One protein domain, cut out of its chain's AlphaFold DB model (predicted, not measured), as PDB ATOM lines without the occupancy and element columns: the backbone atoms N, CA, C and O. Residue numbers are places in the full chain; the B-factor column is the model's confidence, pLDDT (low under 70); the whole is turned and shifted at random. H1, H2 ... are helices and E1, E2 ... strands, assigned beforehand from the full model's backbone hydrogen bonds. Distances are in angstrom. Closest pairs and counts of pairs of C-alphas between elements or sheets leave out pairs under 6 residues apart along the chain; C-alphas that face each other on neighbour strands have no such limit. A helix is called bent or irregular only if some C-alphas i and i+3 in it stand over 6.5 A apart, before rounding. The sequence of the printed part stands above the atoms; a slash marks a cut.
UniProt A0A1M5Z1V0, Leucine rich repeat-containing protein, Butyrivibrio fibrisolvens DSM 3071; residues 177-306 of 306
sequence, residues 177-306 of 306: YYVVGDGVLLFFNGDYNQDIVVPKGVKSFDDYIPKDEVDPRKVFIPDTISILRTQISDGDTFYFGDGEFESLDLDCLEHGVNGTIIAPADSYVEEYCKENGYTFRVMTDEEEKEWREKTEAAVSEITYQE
ATOM      1  N   TYR A 177      24.814  34.825  16.064       97.75
ATOM      2  CA  TYR A 177      24.949  36.279  16.047       97.75
ATOM      3  C   TYR A 177      25.319  36.726  14.632       97.75
ATOM      4  O   TYR A 177      26.483  36.617  14.244       97.75
ATOM      5  N   TYR A 178      24.342  37.218  13.871       97.69
ATOM      6  CA  TYR A 178      24.596  37.826  12.566       97.69
ATOM      7  C   TYR A 178      24.786  39.333  12.727       97.69
ATOM      8  O   TYR A 178      23.881  40.032  13.199       97.69
ATOM      9  N   VAL A 179      25.978  39.819  12.377       98.19
ATOM     10  CA  VAL A 179      26.418  41.196  12.617       98.19
ATOM     11  C   VAL A 179      26.746  41.896  11.299       98.19
ATOM     12  O   VAL A 179      27.475  41.366  10.461       98.19
ATOM     13  N   VAL A 180      26.231  43.113  11.136       98.00
ATOM     14  CA  VAL A 180      26.354  43.921   9.913       98.00
ATOM     15  C   VAL A 180      26.809  45.346  10.236       98.00
ATOM     16  O   VAL A 180      26.728  45.782  11.385       98.00
ATOM     17  N   GLY A 181      27.271  46.089   9.228       97.12
ATOM     18  CA  GLY A 181      27.667  47.490   9.390       97.12
ATOM     19  C   GLY A 181      28.738  47.709  10.461       97.12
ATOM     20  O   GLY A 181      29.656  46.903  10.612       97.12
ATOM     21  N   ASP A 182      28.600  48.780  11.244       97.19
ATOM     22  CA  ASP A 182      29.485  49.080  12.372       97.19
ATOM     23  C   ASP A 182      29.092  48.285  13.632       97.19
ATOM     24  O   ASP A 182      28.769  48.847  14.676       97.19
ATOM     25  N   GLY A 183      29.090  46.953  13.547       98.00
ATOM     26  CA  GLY A 183      28.831  46.089  14.702       98.00
ATOM     27  C   GLY A 183      27.357  46.010  15.123       98.00
ATOM     28  O   GLY A 183      27.072  45.835  16.311       98.00
ATOM     29  N   VAL A 184      26.421  46.129  14.180       98.31
ATOM     30  CA  VAL A 184      24.981  45.981  14.421       98.31
ATOM     31  C   VAL A 184      24.615  44.508  14.523       98.31
ATOM     32  O   VAL A 184      24.689  43.791  13.529       98.31
ATOM     33  N   LEU A 185      24.188  44.051  15.702       98.00
ATOM     34  CA  LEU A 185      23.603  42.720  15.858       98.00
ATOM     35  C   LEU A 185      22.204  42.715  15.243       98.00
ATOM     36  O   LEU A 185      21.241  43.140  15.878       98.00
ATOM     37  N   LEU A 186      22.114  42.249  13.997       96.38
ATOM     38  CA  LEU A 186      20.866  42.229  13.244       96.38
ATOM     39  C   LEU A 186      19.995  41.034  13.633       96.38
ATOM     40  O   LEU A 186      18.790  41.193  13.824       96.38
ATOM     41  N   PHE A 187      20.602  39.851  13.786       95.38
ATOM     42  CA  PHE A 187      19.900  38.655  14.251       95.38
ATOM     43  C   PHE A 187      20.625  37.991  15.415       95.38
ATOM     44  O   PHE A 187      21.803  37.644  15.321       95.38
ATOM     45  N   PHE A 188      19.869  37.741  16.483       95.00
ATOM     46  CA  PHE A 188      20.217  36.772  17.509       95.00
ATOM     47  C   PHE A 188      19.329  35.531  17.347       95.00
ATOM     48  O   PHE A 188      18.108  35.599  17.506       95.00
ATOM     49  N   ASN A 189      19.947  34.395  17.025       93.94
ATOM     50  CA  ASN A 189      19.269  33.114  16.784       93.94
ATOM     51  C   ASN A 189      19.600  32.064  17.857       93.94
ATOM     52  O   ASN A 189      19.508  30.859  17.618       93.94
ATOM     53  N   GLY A 190      20.035  32.510  19.037       93.00
ATOM     54  CA  GLY A 190      20.224  31.639  20.193       93.00
ATOM     55  C   GLY A 190      18.912  31.277  20.893       93.00
ATOM     56  O   GLY A 190      17.833  31.758  20.547       93.00
ATOM     57  N   ASP A 191      19.019  30.424  21.910       91.06
ATOM     58  CA  ASP A 191      17.901  30.110  22.799       91.06
ATOM     59  C   ASP A 191      17.658  31.280  23.762       91.06
ATOM     60  O   ASP A 191      18.484  31.573  24.627       91.06
ATOM     61  N   TYR A 192      16.517  31.946  23.600       88.56
ATOM     62  CA  TYR A 192      16.109  33.087  24.415       88.56
ATOM     63  C   TYR A 192      15.789  32.717  25.874       88.56
ATOM     64  O   TYR A 192      15.766  33.599  26.734       88.56
ATOM     65  N   ASN A 193      15.572  31.434  26.174       84.69
ATOM     66  CA  ASN A 193      15.272  30.945  27.521       84.69
ATOM     67  C   ASN A 193      16.527  30.467  28.280       84.69
ATOM     68  O   ASN A 193      16.419  29.946  29.389       84.69
ATOM     69  N   GLN A 194      17.719  30.646  27.705       90.50
ATOM     70  CA  GLN A 194      19.005  30.382  28.355       90.50
ATOM     71  C   GLN A 194      19.770  31.680  28.627       90.50
ATOM     72  O   GLN A 194      19.339  32.772  28.255       90.50
ATOM     73  N   ASP A 195      20.926  31.559  29.284       94.50
ATOM     74  CA  ASP A 195      21.851  32.677  29.438       94.50
ATOM     75  C   ASP A 195      22.291  33.201  28.061       94.50
ATOM     76  O   ASP A 195      22.791  32.453  27.214       94.50
ATOM     77  N   ILE A 196      22.150  34.508  27.860       95.56
ATOM     78  CA  ILE A 196      22.520  35.196  26.624       95.56
ATOM     79  C   ILE A 196      23.827  35.940  26.865       95.56
ATOM     80  O   ILE A 196      23.938  36.748  27.781       95.56
ATOM     81  N   VAL A 197      24.823  35.704  26.018       98.06
ATOM     82  CA  VAL A 197      26.092  36.439  26.045       98.06
ATOM     83  C   VAL A 197      26.201  37.222  24.753       98.06
ATOM     84  O   VAL A 197      26.349  36.614  23.699       98.06
ATOM     85  N   VAL A 198      26.105  38.548  24.797       98.00
ATOM     86  CA  VAL A 198      26.338  39.367  23.604       98.00
ATOM     87  C   VAL A 198      27.858  39.431  23.364       98.00
ATOM     88  O   VAL A 198      28.601  39.795  24.280       98.00
ATOM     89  N   PRO A 199      28.356  39.035  22.179       98.44
ATOM     90  CA  PRO A 199      29.787  39.002  21.902       98.44
ATOM     91  C   PRO A 199      30.446  40.380  21.944       98.44
ATOM     92  O   PRO A 199      29.892  41.362  21.443       98.44
ATOM     93  N   LYS A 200      31.679  40.447  22.456       98.25
ATOM     94  CA  LYS A 200      32.496  41.662  22.357       98.25
ATOM     95  C   LYS A 200      32.698  42.058  20.887       98.25
ATOM     96  O   LYS A 200      32.942  41.213  20.034       98.25
ATOM     97  N   GLY A 201      32.608  43.350  20.589       96.81
ATOM     98  CA  GLY A 201      32.678  43.874  19.220       96.81
ATOM     99  C   GLY A 201      31.311  44.141  18.588       96.81
ATOM    100  O   GLY A 201      31.247  44.907  17.629       96.81
ATOM    101  N   VAL A 202      30.222  43.605  19.154       98.44
ATOM    102  CA  VAL A 202      28.879  44.136  18.887       98.44
ATOM    103  C   VAL A 202      28.773  45.517  19.530       98.44
ATOM    104  O   VAL A 202      29.119  45.688  20.702       98.44
ATOM    105  N   LYS A 203      28.303  46.494  18.756       98.44
ATOM    106  CA  LYS A 203      28.159  47.894  19.170       98.44
ATOM    107  C   LYS A 203      26.716  48.340  19.319       98.44
ATOM    108  O   LYS A 203      26.432  49.212  20.138       98.44
ATOM    109  N   SER A 204      25.796  47.725  18.580       98.25
ATOM    110  CA  SER A 204      24.378  48.031  18.721       98.25
ATOM    111  C   SER A 204      23.507  46.789  18.734       98.25
ATOM    112  O   SER A 204      23.689  45.892  17.907       98.25
ATOM    113  N   PHE A 205      22.499  46.801  19.596       96.38
ATOM    114  CA  PHE A 205      21.408  45.839  19.587       96.38
ATOM    115  C   PHE A 205      20.095  46.569  19.892       96.38
ATOM    116  O   PHE A 205      19.904  47.098  20.985       96.38
ATOM    117  N   ASP A 206      19.211  46.648  18.900       93.81
ATOM    118  CA  ASP A 206      17.895  47.284  19.018       93.81
ATOM    119  C   ASP A 206      16.816  46.251  18.712       93.81
ATOM    120  O   ASP A 206      16.285  46.169  17.605       93.81
ATOM    121  N   ASP A 207      16.535  45.408  19.697       87.81
ATOM    122  CA  ASP A 207      15.444  44.455  19.602       87.81
ATOM    123  C   ASP A 207      14.953  44.050  20.991       87.81
ATOM    124  O   ASP A 207      15.660  44.127  21.998       87.81
ATOM    125  N   TYR A 208      13.713  43.587  21.042       85.69
ATOM    126  CA  TYR A 208      13.170  42.984  22.243       85.69
ATOM    127  C   TYR A 208      13.666  41.539  22.362       85.69
ATOM    128  O   TYR A 208      13.586  40.763  21.413       85.69
ATOM    129  N   ILE A 209      14.150  41.161  23.546       81.00
ATOM    130  CA  ILE A 209      14.526  39.781  23.865       81.00
ATOM    131  C   ILE A 209      13.288  39.065  24.438       81.00
ATOM    132  O   ILE A 209      13.041  39.193  25.645       81.00
ATOM    133  N   PRO A 210      12.513  38.300  23.635       82.50
ATOM    134  CA  PRO A 210      11.373  37.544  24.142       82.50
ATOM    135  C   PRO A 210      11.787  36.613  25.274       82.50
ATOM    136  O   PRO A 210      12.911  36.109  25.305       82.50
ATOM    137  N   LYS A 211      10.883  36.410  26.228       73.62
ATOM    138  CA  LYS A 211      11.094  35.536  27.376       73.62
ATOM    139  C   LYS A 211       9.830  34.747  27.666       73.62
ATOM    140  O   LYS A 211       8.763  35.348  27.788       73.62
ATOM    141  N   ASP A 212       9.969  33.441  27.860       70.50
ATOM    142  CA  ASP A 212       8.920  32.651  28.496       70.50
ATOM    143  C   ASP A 212       8.982  32.856  30.022       70.50
ATOM    144  O   ASP A 212      10.031  32.706  30.645       70.50
ATOM    145  N   GLU A 213       7.854  33.229  30.634       67.06
ATOM    146  CA  GLU A 213       7.744  33.829  31.982       67.06
ATOM    147  C   GLU A 213       8.229  32.971  33.178       67.06
ATOM    148  O   GLU A 213       8.067  33.382  34.326       67.06
ATOM    149  N   VAL A 214       8.800  31.780  32.971       65.81
ATOM    150  CA  VAL A 214       8.969  30.784  34.048       65.81
ATOM    151  C   VAL A 214      10.400  30.677  34.592       65.81
ATOM    152  O   VAL A 214      10.546  30.349  35.770       65.81
ATOM    153  N   ASP A 215      11.440  31.009  33.815       77.38
ATOM    154  CA  ASP A 215      12.832  30.760  34.228       77.38
ATOM    155  C   ASP A 215      13.705  32.030  34.310       77.38
ATOM    156  O   ASP A 215      13.672  32.893  33.424       77.38
ATOM    157  N   PRO A 216      14.513  32.188  35.378       88.00
ATOM    158  CA  PRO A 216      15.490  33.263  35.457       88.00
ATOM    159  C   PRO A 216      16.627  33.033  34.454       88.00
ATOM    160  O   PRO A 216      17.117  31.913  34.314       88.00
ATOM    161  N   ARG A 217      17.092  34.104  33.807       91.62
ATOM    162  CA  ARG A 217      18.213  34.064  32.850       91.62
ATOM    163  C   ARG A 217      19.188  35.203  33.101       91.62
ATOM    164  O   ARG A 217      18.796  36.283  33.556       91.62
ATOM    165  N   LYS A 218      20.459  34.976  32.783       95.56
ATOM    166  CA  LYS A 218      21.487  36.018  32.783       95.56
ATOM    167  C   LYS A 218      21.703  36.543  31.372       95.56
ATOM    168  O   LYS A 218      21.776  35.770  30.422       95.56
ATOM    169  N   VAL A 219      21.864  37.853  31.242       96.69
ATOM    170  CA  VAL A 219      22.216  38.504  29.980       96.69
ATOM    171  C   VAL A 219      23.511  39.279  30.182       96.69
ATOM    172  O   VAL A 219      23.583  40.143  31.047       96.69
ATOM    173  N   PHE A 220      24.548  38.962  29.414       98.31
ATOM    174  CA  PHE A 220      25.857  39.608  29.498       98.31
ATOM    175  C   PHE A 220      26.018  40.570  28.318       98.31
ATOM    176  O   PHE A 220      26.092  40.135  27.170       98.31
ATOM    177  N   ILE A 221      26.047  41.870  28.607       98.38
ATOM    178  CA  ILE A 221      26.179  42.969  27.645       98.38
ATOM    179  C   ILE A 221      27.631  43.480  27.684       98.38
ATOM    180  O   ILE A 221      28.074  43.908  28.754       98.38
ATOM    181  N   PRO A 222      28.397  43.420  26.576       98.38
ATOM    182  CA  PRO A 222      29.806  43.801  26.555       98.38
ATOM    183  C   PRO A 222      29.985  45.322  26.647       98.38
ATOM    184  O   PRO A 222      29.072  46.093  26.356       98.38
ATOM    185  N   ASP A 223      31.203  45.745  26.989       98.12
ATOM    186  CA  ASP A 223      31.640  47.149  27.055       98.12
ATOM    187  C   ASP A 223      31.645  47.855  25.686       98.12
ATOM    188  O   ASP A 223      31.768  49.074  25.614       98.12
ATOM    189  N   THR A 224      31.494  47.103  24.593       98.38
ATOM    190  CA  THR A 224      31.453  47.642  23.230       98.38
ATOM    191  C   THR A 224      30.083  48.155  22.797       98.38
ATOM    192  O   THR A 224      30.022  48.848  21.785       98.38
ATOM    193  N   ILE A 225      29.000  47.824  23.510       98.44
ATOM    194  CA  ILE A 225      27.646  48.275  23.161       98.44
ATOM    195  C   ILE A 225      27.486  49.758  23.513       98.44
ATOM    196  O   ILE A 225      27.586  50.121  24.679       98.44
ATOM    197  N   SER A 226      27.164  50.585  22.518       98.00
ATOM    198  CA  SER A 226      26.834  52.006  22.691       98.00
ATOM    199  C   SER A 226      25.367  52.329  22.382       98.00
ATOM    200  O   SER A 226      24.851  53.354  22.829       98.00
ATOM    201  N   ILE A 227      24.667  51.462  21.643       98.19
ATOM    202  CA  ILE A 227      23.230  51.581  21.366       98.19
ATOM    203  C   ILE A 227      22.546  50.297  21.825       98.19
ATOM    204  O   ILE A 227      22.726  49.238  21.224       98.19
ATOM    205  N   LEU A 228      21.727  50.389  22.868       97.75
ATOM    206  CA  LEU A 228      20.938  49.265  23.356       97.75
ATOM    207  C   LEU A 228      19.488  49.678  23.540       97.75
ATOM    208  O   LEU A 228      19.190  50.589  24.309       97.75
ATOM    209  N   ARG A 229      18.586  48.958  22.877       96.31
ATOM    210  CA  ARG A 229      17.154  49.007  23.159       96.31
ATOM    211  C   ARG A 229      16.650  47.592  23.378       96.31
ATOM    212  O   ARG A 229      16.751  46.770  22.477       96.31
ATOM    213  N   THR A 230      16.136  47.321  24.573       94.81
ATOM    214  CA  THR A 230      15.604  46.017  24.987       94.81
ATOM    215  C   THR A 230      14.626  46.182  26.155       94.81
ATOM    216  O   THR A 230      14.412  47.288  26.651       94.81
ATOM    217  N   GLN A 231      14.033  45.082  26.611       93.81
ATOM    218  CA  GLN A 231      13.230  45.040  27.828       93.81
ATOM    219  C   GLN A 231      13.928  44.169  28.867       93.81
ATOM    220  O   GLN A 231      14.183  42.990  28.619       93.81
ATOM    221  N   ILE A 232      14.149  44.714  30.059       93.69
ATOM    222  CA  ILE A 232      14.551  43.912  31.215       93.69
ATOM    223  C   ILE A 232      13.291  43.430  31.943       93.69
ATOM    224  O   ILE A 232      12.631  44.183  32.667       93.69
ATOM    225  N   SER A 233      12.949  42.160  31.725       90.62
ATOM    226  CA  SER A 233      11.764  41.512  32.292       90.62
ATOM    227  C   SER A 233      12.030  40.906  33.677       90.62
ATOM    228  O   SER A 233      13.173  40.769  34.112       90.62
ATOM    229  N   ASP A 234      10.961  40.528  34.384       89.69
ATOM    230  CA  ASP A 234      11.076  39.839  35.674       89.69
ATOM    231  C   ASP A 234      11.902  38.545  35.548       89.69
ATOM    232  O   ASP A 234      11.848  37.835  34.539       89.69
ATOM    233  N   GLY A 235      12.722  38.260  36.557       89.44
ATOM    234  CA  GLY A 235      13.678  37.149  36.572       89.44
ATOM    235  C   GLY A 235      14.904  37.313  35.661       89.44
ATOM    236  O   GLY A 235      15.756  36.424  35.652       89.44
ATOM    237  N   ASP A 236      15.026  38.398  34.890       92.25
ATOM    238  CA  ASP A 236      16.257  38.681  34.147       92.25
ATOM    239  C   ASP A 236      17.326  39.281  35.060       92.25
ATOM    240  O   ASP A 236      17.044  40.090  35.944       92.25
ATOM    241  N   THR A 237      18.578  38.895  34.831       95.50
ATOM    242  CA  THR A 237      19.746  39.543  35.434       95.50
ATOM    243  C   THR A 237      20.693  40.000  34.337       95.50
ATOM    244  O   THR A 237      21.350  39.176  33.704       95.50
ATOM    245  N   PHE A 238      20.775  41.307  34.114       97.38
ATOM    246  CA  PHE A 238      21.651  41.893  33.107       97.38
ATOM    247  C   PHE A 238      22.974  42.336  33.738       97.38
ATOM    248  O   PHE A 238      22.979  43.109  34.696       97.38
ATOM    249  N   TYR A 239      24.083  41.858  33.178       98.56
ATOM    250  CA  TYR A 239      25.451  42.245  33.507       98.56
ATOM    251  C   TYR A 239      25.965  43.166  32.406       98.56
ATOM    252  O   TYR A 239      26.070  42.744  31.255       98.56
ATOM    253  N   PHE A 240      26.293  44.403  32.754       98.44
ATOM    254  CA  PHE A 240      26.823  45.407  31.839       98.44
ATOM    255  C   PHE A 240      28.314  45.636  32.075       98.44
ATOM    256  O   PHE A 240      28.773  45.566  33.213       98.44
ATOM    257  N   GLY A 241      29.049  45.942  31.006       95.06
ATOM    258  CA  GLY A 241      30.404  46.490  31.102       95.06
ATOM    259  C   GLY A 241      30.435  47.951  31.557       95.06
ATOM    260  O   GLY A 241      29.418  48.531  31.932       95.06
ATOM    261  N   ASP A 242      31.615  48.558  31.476       95.00
ATOM    262  CA  ASP A 242      31.896  49.964  31.796       95.00
ATOM    263  C   ASP A 242      31.812  50.909  30.578       95.00
ATOM    264  O   ASP A 242      32.230  52.063  30.661       95.00
ATOM    265  N   GLY A 243      31.264  50.435  29.455       94.81
ATOM    266  CA  GLY A 243      31.078  51.224  28.235       94.81
ATOM    267  C   GLY A 243      30.100  52.397  28.394       94.81
ATOM    268  O   GLY A 243      29.195  52.380  29.231       94.81
ATOM    269  N   GLU A 244      30.276  53.418  27.552       95.69
ATOM    270  CA  GLU A 244      29.363  54.561  27.443       95.69
ATOM    271  C   GLU A 244      28.283  54.309  26.382       95.69
ATOM    272  O   GLU A 244      28.536  53.661  25.364       95.69
ATOM    273  N   PHE A 245      27.089  54.871  26.590       97.88
ATOM    274  CA  PHE A 245      25.968  54.720  25.663       97.88
ATOM    275  C   PHE A 245      25.649  56.028  24.939       97.88
ATOM    276  O   PHE A 245      25.466  57.078  25.551       97.88
ATOM    277  N   GLU A 246      25.487  55.936  23.622       97.19
ATOM    278  CA  GLU A 246      24.822  56.953  22.808       97.19
ATOM    279  C   GLU A 246      23.300  56.894  23.006       97.19
ATOM    280  O   GLU A 246      22.611  57.916  22.972       97.19
ATOM    281  N   SER A 247      22.760  55.688  23.210       96.88
ATOM    282  CA  SER A 247      21.339  55.458  23.465       96.88
ATOM    283  C   SER A 247      21.141  54.187  24.290       96.88
ATOM    284  O   SER A 247      21.612  53.115  23.912       96.88
ATOM    285  N   LEU A 248      20.423  54.309  25.409       97.81
ATOM    286  CA  LEU A 248      20.080  53.203  26.299       97.81
ATOM    287  C   LEU A 248      18.585  53.255  26.639       97.81
ATOM    288  O   LEU A 248      18.112  54.217  27.246       97.81
ATOM    289  N   ASP A 249      17.857  52.217  26.243       97.31
ATOM    290  CA  ASP A 249      16.448  51.985  26.561       97.31
ATOM    291  C   ASP A 249      16.289  50.551  27.086       97.31
ATOM    292  O   ASP A 249      16.472  49.582  26.348       97.31
ATOM    293  N   LEU A 250      16.005  50.425  28.383       96.81
ATOM    294  CA  LEU A 250      15.837  49.141  29.079       96.81
ATOM    295  C   LEU A 250      14.361  48.796  29.353       96.81
ATOM    296  O   LEU A 250      14.080  47.755  29.954       96.81
ATOM    297  N   ASP A 251      13.438  49.663  28.927       95.38
ATOM    298  CA  ASP A 251      11.992  49.541  29.126       95.38
ATOM    299  C   ASP A 251      11.239  49.748  27.807       95.38
ATOM    300  O   ASP A 251      10.269  50.502  27.702       95.38
ATOM    301  N   CYS A 252      11.712  49.074  26.761       93.00
ATOM    302  CA  CYS A 252      11.266  49.340  25.404       93.00
ATOM    303  C   CYS A 252       9.788  48.985  25.129       93.00
ATOM    304  O   CYS A 252       9.275  49.335  24.061       93.00
ATOM    305  N   LEU A 253       9.133  48.249  26.040       92.00
ATOM    306  CA  LEU A 253       7.706  47.904  26.020       92.00
ATOM    307  C   LEU A 253       6.859  48.747  26.992       92.00
ATOM    308  O   LEU A 253       5.657  48.510  27.081       92.00
ATOM    309  N   GLU A 254       7.451  49.712  27.701       92.81
ATOM    310  CA  GLU A 254       6.765  50.601  28.655       92.81
ATOM    311  C   GLU A 254       6.077  49.853  29.822       92.81
ATOM    312  O   GLU A 254       4.995  50.223  30.287       92.81
ATOM    313  N   HIS A 255       6.697  48.773  30.307       90.06
ATOM    314  CA  HIS A 255       6.192  47.931  31.405       90.06
ATOM    315  C   HIS A 255       7.023  48.050  32.697       90.06
ATOM    316  O   HIS A 255       6.754  47.357  33.685       90.06
ATOM    317  N   GLY A 256       8.022  48.928  32.706       92.38
ATOM    318  CA  GLY A 256       9.018  49.062  33.754       92.38
ATOM    319  C   GLY A 256      10.162  48.050  33.641       92.38
ATOM    320  O   GLY A 256      10.027  46.941  33.122       92.38
ATOM    321  N   VAL A 257      11.303  48.423  34.218       94.81
ATOM    322  CA  VAL A 257      12.449  47.530  34.430       94.81
ATOM    323  C   VAL A 257      12.188  46.677  35.671       94.81
ATOM    324  O   VAL A 257      12.281  47.168  36.797       94.81
ATOM    325  N   ASN A 258      11.863  45.400  35.464       91.38
ATOM    326  CA  ASN A 258      11.444  44.489  36.540       91.38
ATOM    327  C   ASN A 258      12.512  43.447  36.926       91.38
ATOM    328  O   ASN A 258      12.328  42.706  37.888       91.38
ATOM    329  N   GLY A 259      13.627  43.386  36.195       92.50
ATOM    330  CA  GLY A 259      14.758  42.504  36.494       92.50
ATOM    331  C   GLY A 259      15.857  43.167  37.331       92.50
ATOM    332  O   GLY A 259      15.708  44.262  37.872       92.50
ATOM    333  N   THR A 260      16.994  42.480  37.437       95.12
ATOM    334  CA  THR A 260      18.187  42.957  38.149       95.12
ATOM    335  C   THR A 260      19.212  43.508  37.166       95.12
ATOM    336  O   THR A 260      19.585  42.824  36.215       95.12
ATOM    337  N   ILE A 261      19.717  44.712  37.432       98.31
ATOM    338  CA  ILE A 261      20.830  45.314  36.692       98.31
ATOM    339  C   ILE A 261      22.098  45.266  37.546       98.31
ATOM    340  O   ILE A 261      22.093  45.661  38.716       98.31
ATOM    341  N   ILE A 262      23.186  44.785  36.946       98.56
ATOM    342  CA  ILE A 262      24.515  44.687  37.545       98.56
ATOM    343  C   ILE A 262      25.511  45.366  36.609       98.56
ATOM    344  O   ILE A 262      25.602  45.003  35.440       98.56
ATOM    345  N   ALA A 263      26.275  46.325  37.119       98.12
ATOM    346  CA  ALA A 263      27.345  46.988  36.374       98.12
ATOM    347  C   ALA A 263      28.487  47.396  37.325       98.12
ATOM    348  O   ALA A 263      28.288  47.390  38.548       98.12
ATOM    349  N   PRO A 264      29.676  47.741  36.804       97.69
ATOM    350  CA  PRO A 264      30.755  48.316  37.599       97.69
ATOM    351  C   PRO A 264      30.305  49.563  38.372       97.69
ATOM    352  O   PRO A 264      29.390  50.278  37.951       97.69
ATOM    353  N   ALA A 265      30.958  49.823  39.505       96.69
ATOM    354  CA  ALA A 265      30.765  51.071  40.237       96.69
ATOM    355  C   ALA A 265      31.234  52.269  39.397       96.69
ATOM    356  O   ALA A 265      32.174  52.146  38.612       96.69
ATOM    357  N   ASP A 266      30.588  53.415  39.588       95.94
ATOM    358  CA  ASP A 266      30.845  54.672  38.881       95.94
ATOM    359  C   ASP A 266      30.706  54.558  37.344       95.94
ATOM    360  O   ASP A 266      31.299  55.333  36.596       95.94
ATOM    361  N   SER A 267      29.912  53.591  36.863       97.19
ATOM    362  CA  SER A 267      29.645  53.374  35.435       97.19
ATOM    363  C   SER A 267      28.482  54.222  34.910       97.19
ATOM    364  O   SER A 267      27.605  54.648  35.668       97.19
ATOM    365  N   TYR A 268      28.414  54.384  33.582       97.81
ATOM    366  CA  TYR A 268      27.272  55.009  32.900       97.81
ATOM    367  C   TYR A 268      25.938  54.361  33.308       97.81
ATOM    368  O   TYR A 268      24.948  55.043  33.564       97.81
ATOM    369  N   VAL A 269      25.908  53.026  33.404       98.12
ATOM    370  CA  VAL A 269      24.698  52.268  33.756       98.12
ATOM    371  C   VAL A 269      24.267  52.539  35.199       98.12
ATOM    372  O   VAL A 269      23.070  52.646  35.458       98.12
ATOM    373  N   GLU A 270      25.207  52.706  36.134       97.38
ATOM    374  CA  GLU A 270      24.872  53.101  37.505       97.38
ATOM    375  C   GLU A 270      24.178  54.473  37.539       97.38
ATOM    376  O   GLU A 270      23.162  54.631  38.224       97.38
ATOM    377  N   GLU A 271      24.705  55.460  36.810       97.38
ATOM    378  CA  GLU A 271      24.095  56.791  36.699       97.38
ATOM    379  C   GLU A 271      22.704  56.712  36.058       97.38
ATOM    380  O   GLU A 271      21.726  57.161  36.659       97.38
ATOM    381  N   TYR A 272      22.583  56.021  34.923       97.75
ATOM    382  CA  TYR A 272      21.315  55.810  34.225       97.75
ATOM    383  C   TYR A 272      20.249  55.155  35.118       97.75
ATOM    384  O   TYR A 272      19.098  55.599  35.157       97.75
ATOM    385  N   CYS A 273      20.612  54.117  35.879       97.50
ATOM    386  CA  CYS A 273      19.691  53.470  36.812       97.50
ATOM    387  C   CYS A 273      19.244  54.418  37.930       97.50
ATOM    388  O   CYS A 273      18.063  54.418  38.281       97.50
ATOM    389  N   LYS A 274      20.149  55.240  38.480       96.56
ATOM    390  CA  LYS A 274      19.808  56.232  39.514       96.56
ATOM    391  C   LYS A 274      18.837  57.285  38.988       96.56
ATOM    392  O   LYS A 274      17.878  57.613  39.686       96.56
ATOM    393  N   GLU A 275      19.067  57.794  37.781       97.38
ATOM    394  CA  GLU A 275      18.217  58.812  37.151       97.38
ATOM    395  C   GLU A 275      16.801  58.301  36.865       97.38
ATOM    396  O   GLU A 275      15.830  59.036  37.054       97.38
ATOM    397  N   ASN A 276      16.675  57.031  36.472       96.38
ATOM    398  CA  ASN A 276      15.396  56.415  36.114       96.38
ATOM    399  C   ASN A 276      14.735  55.634  37.268       96.38
ATOM    400  O   ASN A 276      13.634  55.109  37.114       96.38
ATOM    401  N   GLY A 277      15.373  55.570  38.442       95.12
ATOM    402  CA  GLY A 277      14.846  54.871  39.618       95.12
ATOM    403  C   GLY A 277      14.833  53.344  39.489       95.12
ATOM    404  O   GLY A 277      14.020  52.684  40.138       95.12
ATOM    405  N   TYR A 278      15.707  52.777  38.657       95.56
ATOM    406  CA  TYR A 278      15.815  51.335  38.449       95.56
ATOM    407  C   TYR A 278      16.650  50.661  39.541       95.56
ATOM    408  O   TYR A 278      17.595  51.238  40.084       95.56
ATOM    409  N   THR A 279      16.306  49.409  39.858       90.88
ATOM    410  CA  THR A 279      17.056  48.620  40.844       90.88
ATOM    411  C   THR A 279      18.400  48.203  40.258       90.88
ATOM    412  O   THR A 279      18.466  47.547  39.222       90.88
ATOM    413  N   PHE A 280      19.467  48.555  40.965       94.12
ATOM    414  CA  PHE A 280      20.847  48.353  40.547       94.12
ATOM    415  C   PHE A 280      21.679  47.791  41.700       94.12
ATOM    416  O   PHE A 280      21.437  48.119  42.868       94.12
ATOM    417  N   ARG A 281      22.702  46.995  41.373       97.00
ATOM    418  CA  ARG A 281      23.810  46.711  42.289       97.00
ATOM    419  C   ARG A 281      25.155  46.704  41.573       97.00
ATOM    420  O   ARG A 281      25.251  46.366  40.398       97.00
ATOM    421  N   VAL A 282      26.199  46.981  42.343       98.06
ATOM    422  CA  VAL A 282      27.583  46.912  41.876       98.06
ATOM    423  C   VAL A 282      27.967  45.458  41.571       98.06
ATOM    424  O   VAL A 282      27.593  44.534  42.306       98.06
ATOM    425  N   MET A 283      28.687  45.272  40.468       97.88
ATOM    426  CA  MET A 283      29.300  44.009  40.055       97.88
ATOM    427  C   MET A 283      30.465  43.641  40.983       97.88
ATOM    428  O   MET A 283      31.243  44.516  41.357       97.88
ATOM    429  N   THR A 284      30.599  42.369  41.371       98.31
ATOM    430  CA  THR A 284      31.792  41.926  42.123       98.31
ATOM    431  C   THR A 284      32.971  41.644  41.192       98.31
ATOM    432  O   THR A 284      32.776  41.368  40.010       98.31
ATOM    433  N   ASP A 285      34.193  41.629  41.734       97.62
ATOM    434  CA  ASP A 285      35.405  41.290  40.973       97.62
ATOM    435  C   ASP A 285      35.309  39.902  40.303       97.62
ATOM    436  O   ASP A 285      35.790  39.703  39.184       97.62
ATOM    437  N   GLU A 286      34.681  38.917  40.963       98.06
ATOM    438  CA  GLU A 286      34.463  37.595  40.365       98.06
ATOM    439  C   GLU A 286      33.454  37.626  39.213       98.06
ATOM    440  O   GLU A 286      33.675  36.965  38.196       98.06
ATOM    441  N   GLU A 287      32.368  38.390  39.355       98.12
ATOM    442  CA  GLU A 287      31.352  38.555  38.310       98.12
ATOM    443  C   GLU A 287      31.908  39.310  37.104       98.12
ATOM    444  O   GLU A 287      31.634  38.919  35.972       98.12
ATOM    445  N   GLU A 288      32.731  40.339  37.326       98.00
ATOM    446  CA  GLU A 288      33.391  41.082  36.250       98.00
ATOM    447  C   GLU A 288      34.336  40.176  35.462       98.00
ATOM    448  O   GLU A 288      34.347  40.185  34.229       98.00
ATOM    449  N   LYS A 289      35.097  39.328  36.163       98.06
ATOM    450  CA  LYS A 289      35.957  38.342  35.513       98.06
ATOM    451  C   LYS A 289      35.146  37.343  34.679       98.06
ATOM    452  O   LYS A 289      35.506  37.100  33.528       98.06
ATOM    453  N   GLU A 290      34.064  36.787  35.228       98.12
ATOM    454  CA  GLU A 290      33.181  35.861  34.500       98.12
ATOM    455  C   GLU A 290      32.549  36.535  33.271       98.12
ATOM    456  O   GLU A 290      32.555  35.967  32.177       98.12
ATOM    457  N   TRP A 291      32.032  37.754  33.436       98.44
ATOM    458  CA  TRP A 291      31.445  38.552  32.361       98.44
ATOM    459  C   TRP A 291      32.452  38.799  31.228       98.44
ATOM    460  O   TRP A 291      32.126  38.589  30.055       98.44
ATOM    461  N   ARG A 292      33.692  39.171  31.567       98.31
ATOM    462  CA  ARG A 292      34.754  39.445  30.590       98.31
ATOM    463  C   ARG A 292      35.143  38.184  29.824       98.31
ATOM    464  O   ARG A 292      35.173  38.201  28.598       98.31
ATOM    465  N   GLU A 293      35.361  37.072  30.530       98.50
ATOM    466  CA  GLU A 293      35.696  35.785  29.907       98.50
ATOM    467  C   GLU A 293      34.586  35.304  28.957       98.50
ATOM    468  O   GLU A 293      34.873  34.851  27.848       98.50
ATOM    469  N   LYS A 294      33.312  35.434  29.355       98.44
ATOM    470  CA  LYS A 294      32.166  35.039  28.522       98.44
ATOM    471  C   LYS A 294      32.042  35.894  27.264       98.44
ATOM    472  O   LYS A 294      31.934  35.341  26.169       98.44
ATOM    473  N   THR A 295      32.044  37.218  27.408       98.38
ATOM    474  CA  THR A 295      31.851  38.141  26.275       98.38
ATOM    475  C   THR A 295      33.003  38.066  25.270       98.38
ATOM    476  O   THR A 295      32.761  38.149  24.065       98.38
ATOM    477  N   GLU A 296      34.238  37.833  25.733       98.56
ATOM    478  CA  GLU A 296      35.406  37.603  24.872       98.56
ATOM    479  C   GLU A 296      35.370  36.234  24.174       98.56
ATOM    480  O   GLU A 296      35.709  36.139  22.995       98.56
ATOM    481  N   ALA A 297      34.925  35.169  24.849       98.44
ATOM    482  CA  ALA A 297      34.800  33.849  24.226       98.44
ATOM    483  C   ALA A 297      33.734  33.822  23.110       98.44
ATOM    484  O   ALA A 297      33.944  33.207  22.058       98.44
ATOM    485  N   ALA A 298      32.624  34.538  23.315       98.25
ATOM    486  CA  ALA A 298      31.502  34.598  22.379       98.25
ATOM    487  C   ALA A 298      31.840  35.303  21.049       98.25
ATOM    488  O   ALA A 298      31.109  35.148  20.075       98.25
ATOM    489  N   VAL A 299      32.969  36.023  20.957       98.50
ATOM    490  CA  VAL A 299      33.445  36.662  19.708       98.50
ATOM    491  C   VAL A 299      33.572  35.650  18.568       98.50
ATOM    492  O   VAL A 299      33.265  35.957  17.421       98.50
ATOM    493  N   SER A 300      33.984  34.420  18.887       97.94
ATOM    494  CA  SER A 300      34.126  33.341  17.901       97.94
ATOM    495  C   SER A 300      32.797  32.829  17.325       97.94
ATOM    496  O   SER A 300      32.812  32.079  16.353       97.94
ATOM    497  N   GLU A 301      31.663  33.232  17.906       97.88
ATOM    498  CA  GLU A 301      30.312  32.866  17.466       97.88
ATOM    499  C   GLU A 301      29.685  33.924  16.539       97.88
ATOM    500  O   GLU A 301      28.578  33.713  16.037       97.88
ATOM    501  N   ILE A 302      30.365  35.059  16.313       98.38
ATOM    502  CA  ILE A 302      29.898  36.102  15.396       98.38
ATOM    503  C   ILE A 302      30.073  35.639  13.952       98.38
ATOM    504  O   ILE A 302      31.158  35.232  13.539       98.38
ATOM    505  N   THR A 303      29.008  35.781  13.167       98.25
ATOM    506  CA  THR A 303      29.078  35.776  11.707       98.25
ATOM    507  C   THR A 303      28.922  37.208  11.220       98.25
ATOM    508  O   THR A 303      27.899  37.844  11.463       98.25
ATOM    509  N   TYR A 304      29.963  37.725  10.575       96.25
ATOM    510  CA  TYR A 304      29.906  39.015   9.896       96.25
ATOM    511  C   TYR A 304      29.417  38.812   8.466       96.25
ATOM    512  O   TYR A 304      29.724  37.793   7.849       96.25
ATOM    513  N   GLN A 305      28.697  39.799   7.940       91.25
ATOM    514  CA  GLN A 305      28.499  39.906   6.498       91.25
ATOM    515  C   GLN A 305      29.855  39.929   5.763       91.25
ATOM    516  O   GLN A 305      30.785  40.607   6.208       91.25
ATOM    517  N   GLU A 306      29.942  39.180   4.657       77.12
ATOM    518  CA  GLU A 306      31.089  39.176   3.730       77.12
ATOM    519  C   GLU A 306      31.203  40.458   2.888       77.12
ATOM    520  O   GLU A 306      30.155  41.031   2.508       77.12
TER     521      GLU A 306
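Overview. This is residues 177 to 306 of the 306 residues of the protein "Leucine rich repeat-containing protein" of Butyrivibrio fibrisolvens DSM 3071 (UniProt A0A1M5Z1V0). The chain is wound in stacked turns, a short solenoid with two walls of parallel strands: E4, E6, E8 and E9 in one wall, E3, E5 and E7 in the other, the chain passing between the walls from E3 to E8. The small sheet E2 E1 E10 caps the end where the winding begins, H1 covers E8 and E9 at the other end on the inner face of the larger wall, and the long helix H2 runs back across the outside of that wall to E10. The printed part has 130 residues with ten named strands and two named helices, in the order E1 E2 E3 E4 E5 E6 E7 E8 H1 E9 H2 E10. The class is mixed, helices and strands, with 64 of the 130 residues in named elements, which is under half. The whole is compact, with a radius of gyration of the C-alphas of 13.7 A and spans of 42 by 30 by 27 A.

Along the chain. E1, residues 177 to 180, begins at C-alpha 177, (24.949, 36.279, 16.047). E2 is residues 184 to 188, 10.8 A long, and E3 is residues 204 to 206. E4, residues 217 to 221, measures 13.0 A and starts at C-alpha 217, (18.213, 34.064, 32.850). E5 is residues 227 to 229, E6 residues 236 to 240 at 12.7 A, E7 residues 247 to 249, and E8 residues 260 to 263 at 10.2 A. H1, residues 268 to 276, is 12.4 A long, and E9 is residues 280 to 282. H2, residues 285 to 301, is 25.5 A long; it is neither bent nor irregular, but only just: C-alphas 297 and 300 are 6.4 A apart. E10, residues 302 to 304, ends at C-alpha 304, (29.906, 39.015, 9.896).

Arrangement. The largest sheet has the order E4, E6, E8, E9, all parallel. N 219 and O 237 of E4 and E6 are 2.8 A apart, N 240 and O 262 of E6 and E8 2.8 A, and N 281 and O 261 of E8 and E9 3.0 A, each within hydrogen-bond range. Residues 196 to 197 pair in parallel with residues 219 to 220 of E4. The sheet is in three layers, with helices on both of its faces: H2 on one, H1 on the opposite one. H2 is on it at a height of 9.3 A and runs across the strands, at 78 degrees to E4 on the local plane; its closest C-alphas to E4 are those of Phe 220 and Trp 291, 6.4 A. H1 has a height of 9.3 A and runs along the strands, over E8 at 18 degrees on the local plane; the closest C-alphas are those of Ala 263 and Val 269, 6.5 A. E8, H1 and E9 form a strand-helix-strand unit, two parallel neighbour strands with a helix between, and its crossover is right-handed. The sheet E3, E5, E7 is all parallel: N 205 and O 227 are 2.9 A apart, N 228 and O 247 2.9 A. The closest C-alphas of E2 and E3 are those of Val 184 and Ser 204, 4.8 A. E1 and E2 are a hairpin, antiparallel, with N 184 and O 180 2.8 A apart; E1 and E10 are parallel, with N 179 and O 303 2.9 A apart. H1 and H2 are apart. Every O i to N i+4 pair is within hydrogen-bond range in H1; in H2 it is 10 of 13.

Size, cuts and confidence. The two C-alphas farthest apart are those of Gly 277 and Glu 306, 42.4 A. The printed part has no cut and ends at residue 306, the chain's last. The link from E2 to E3, residues 189 to 203, is long; the others are tight or short. The mean pLDDT of the printed part is 94.6, and residues 213 to 214 are under 70.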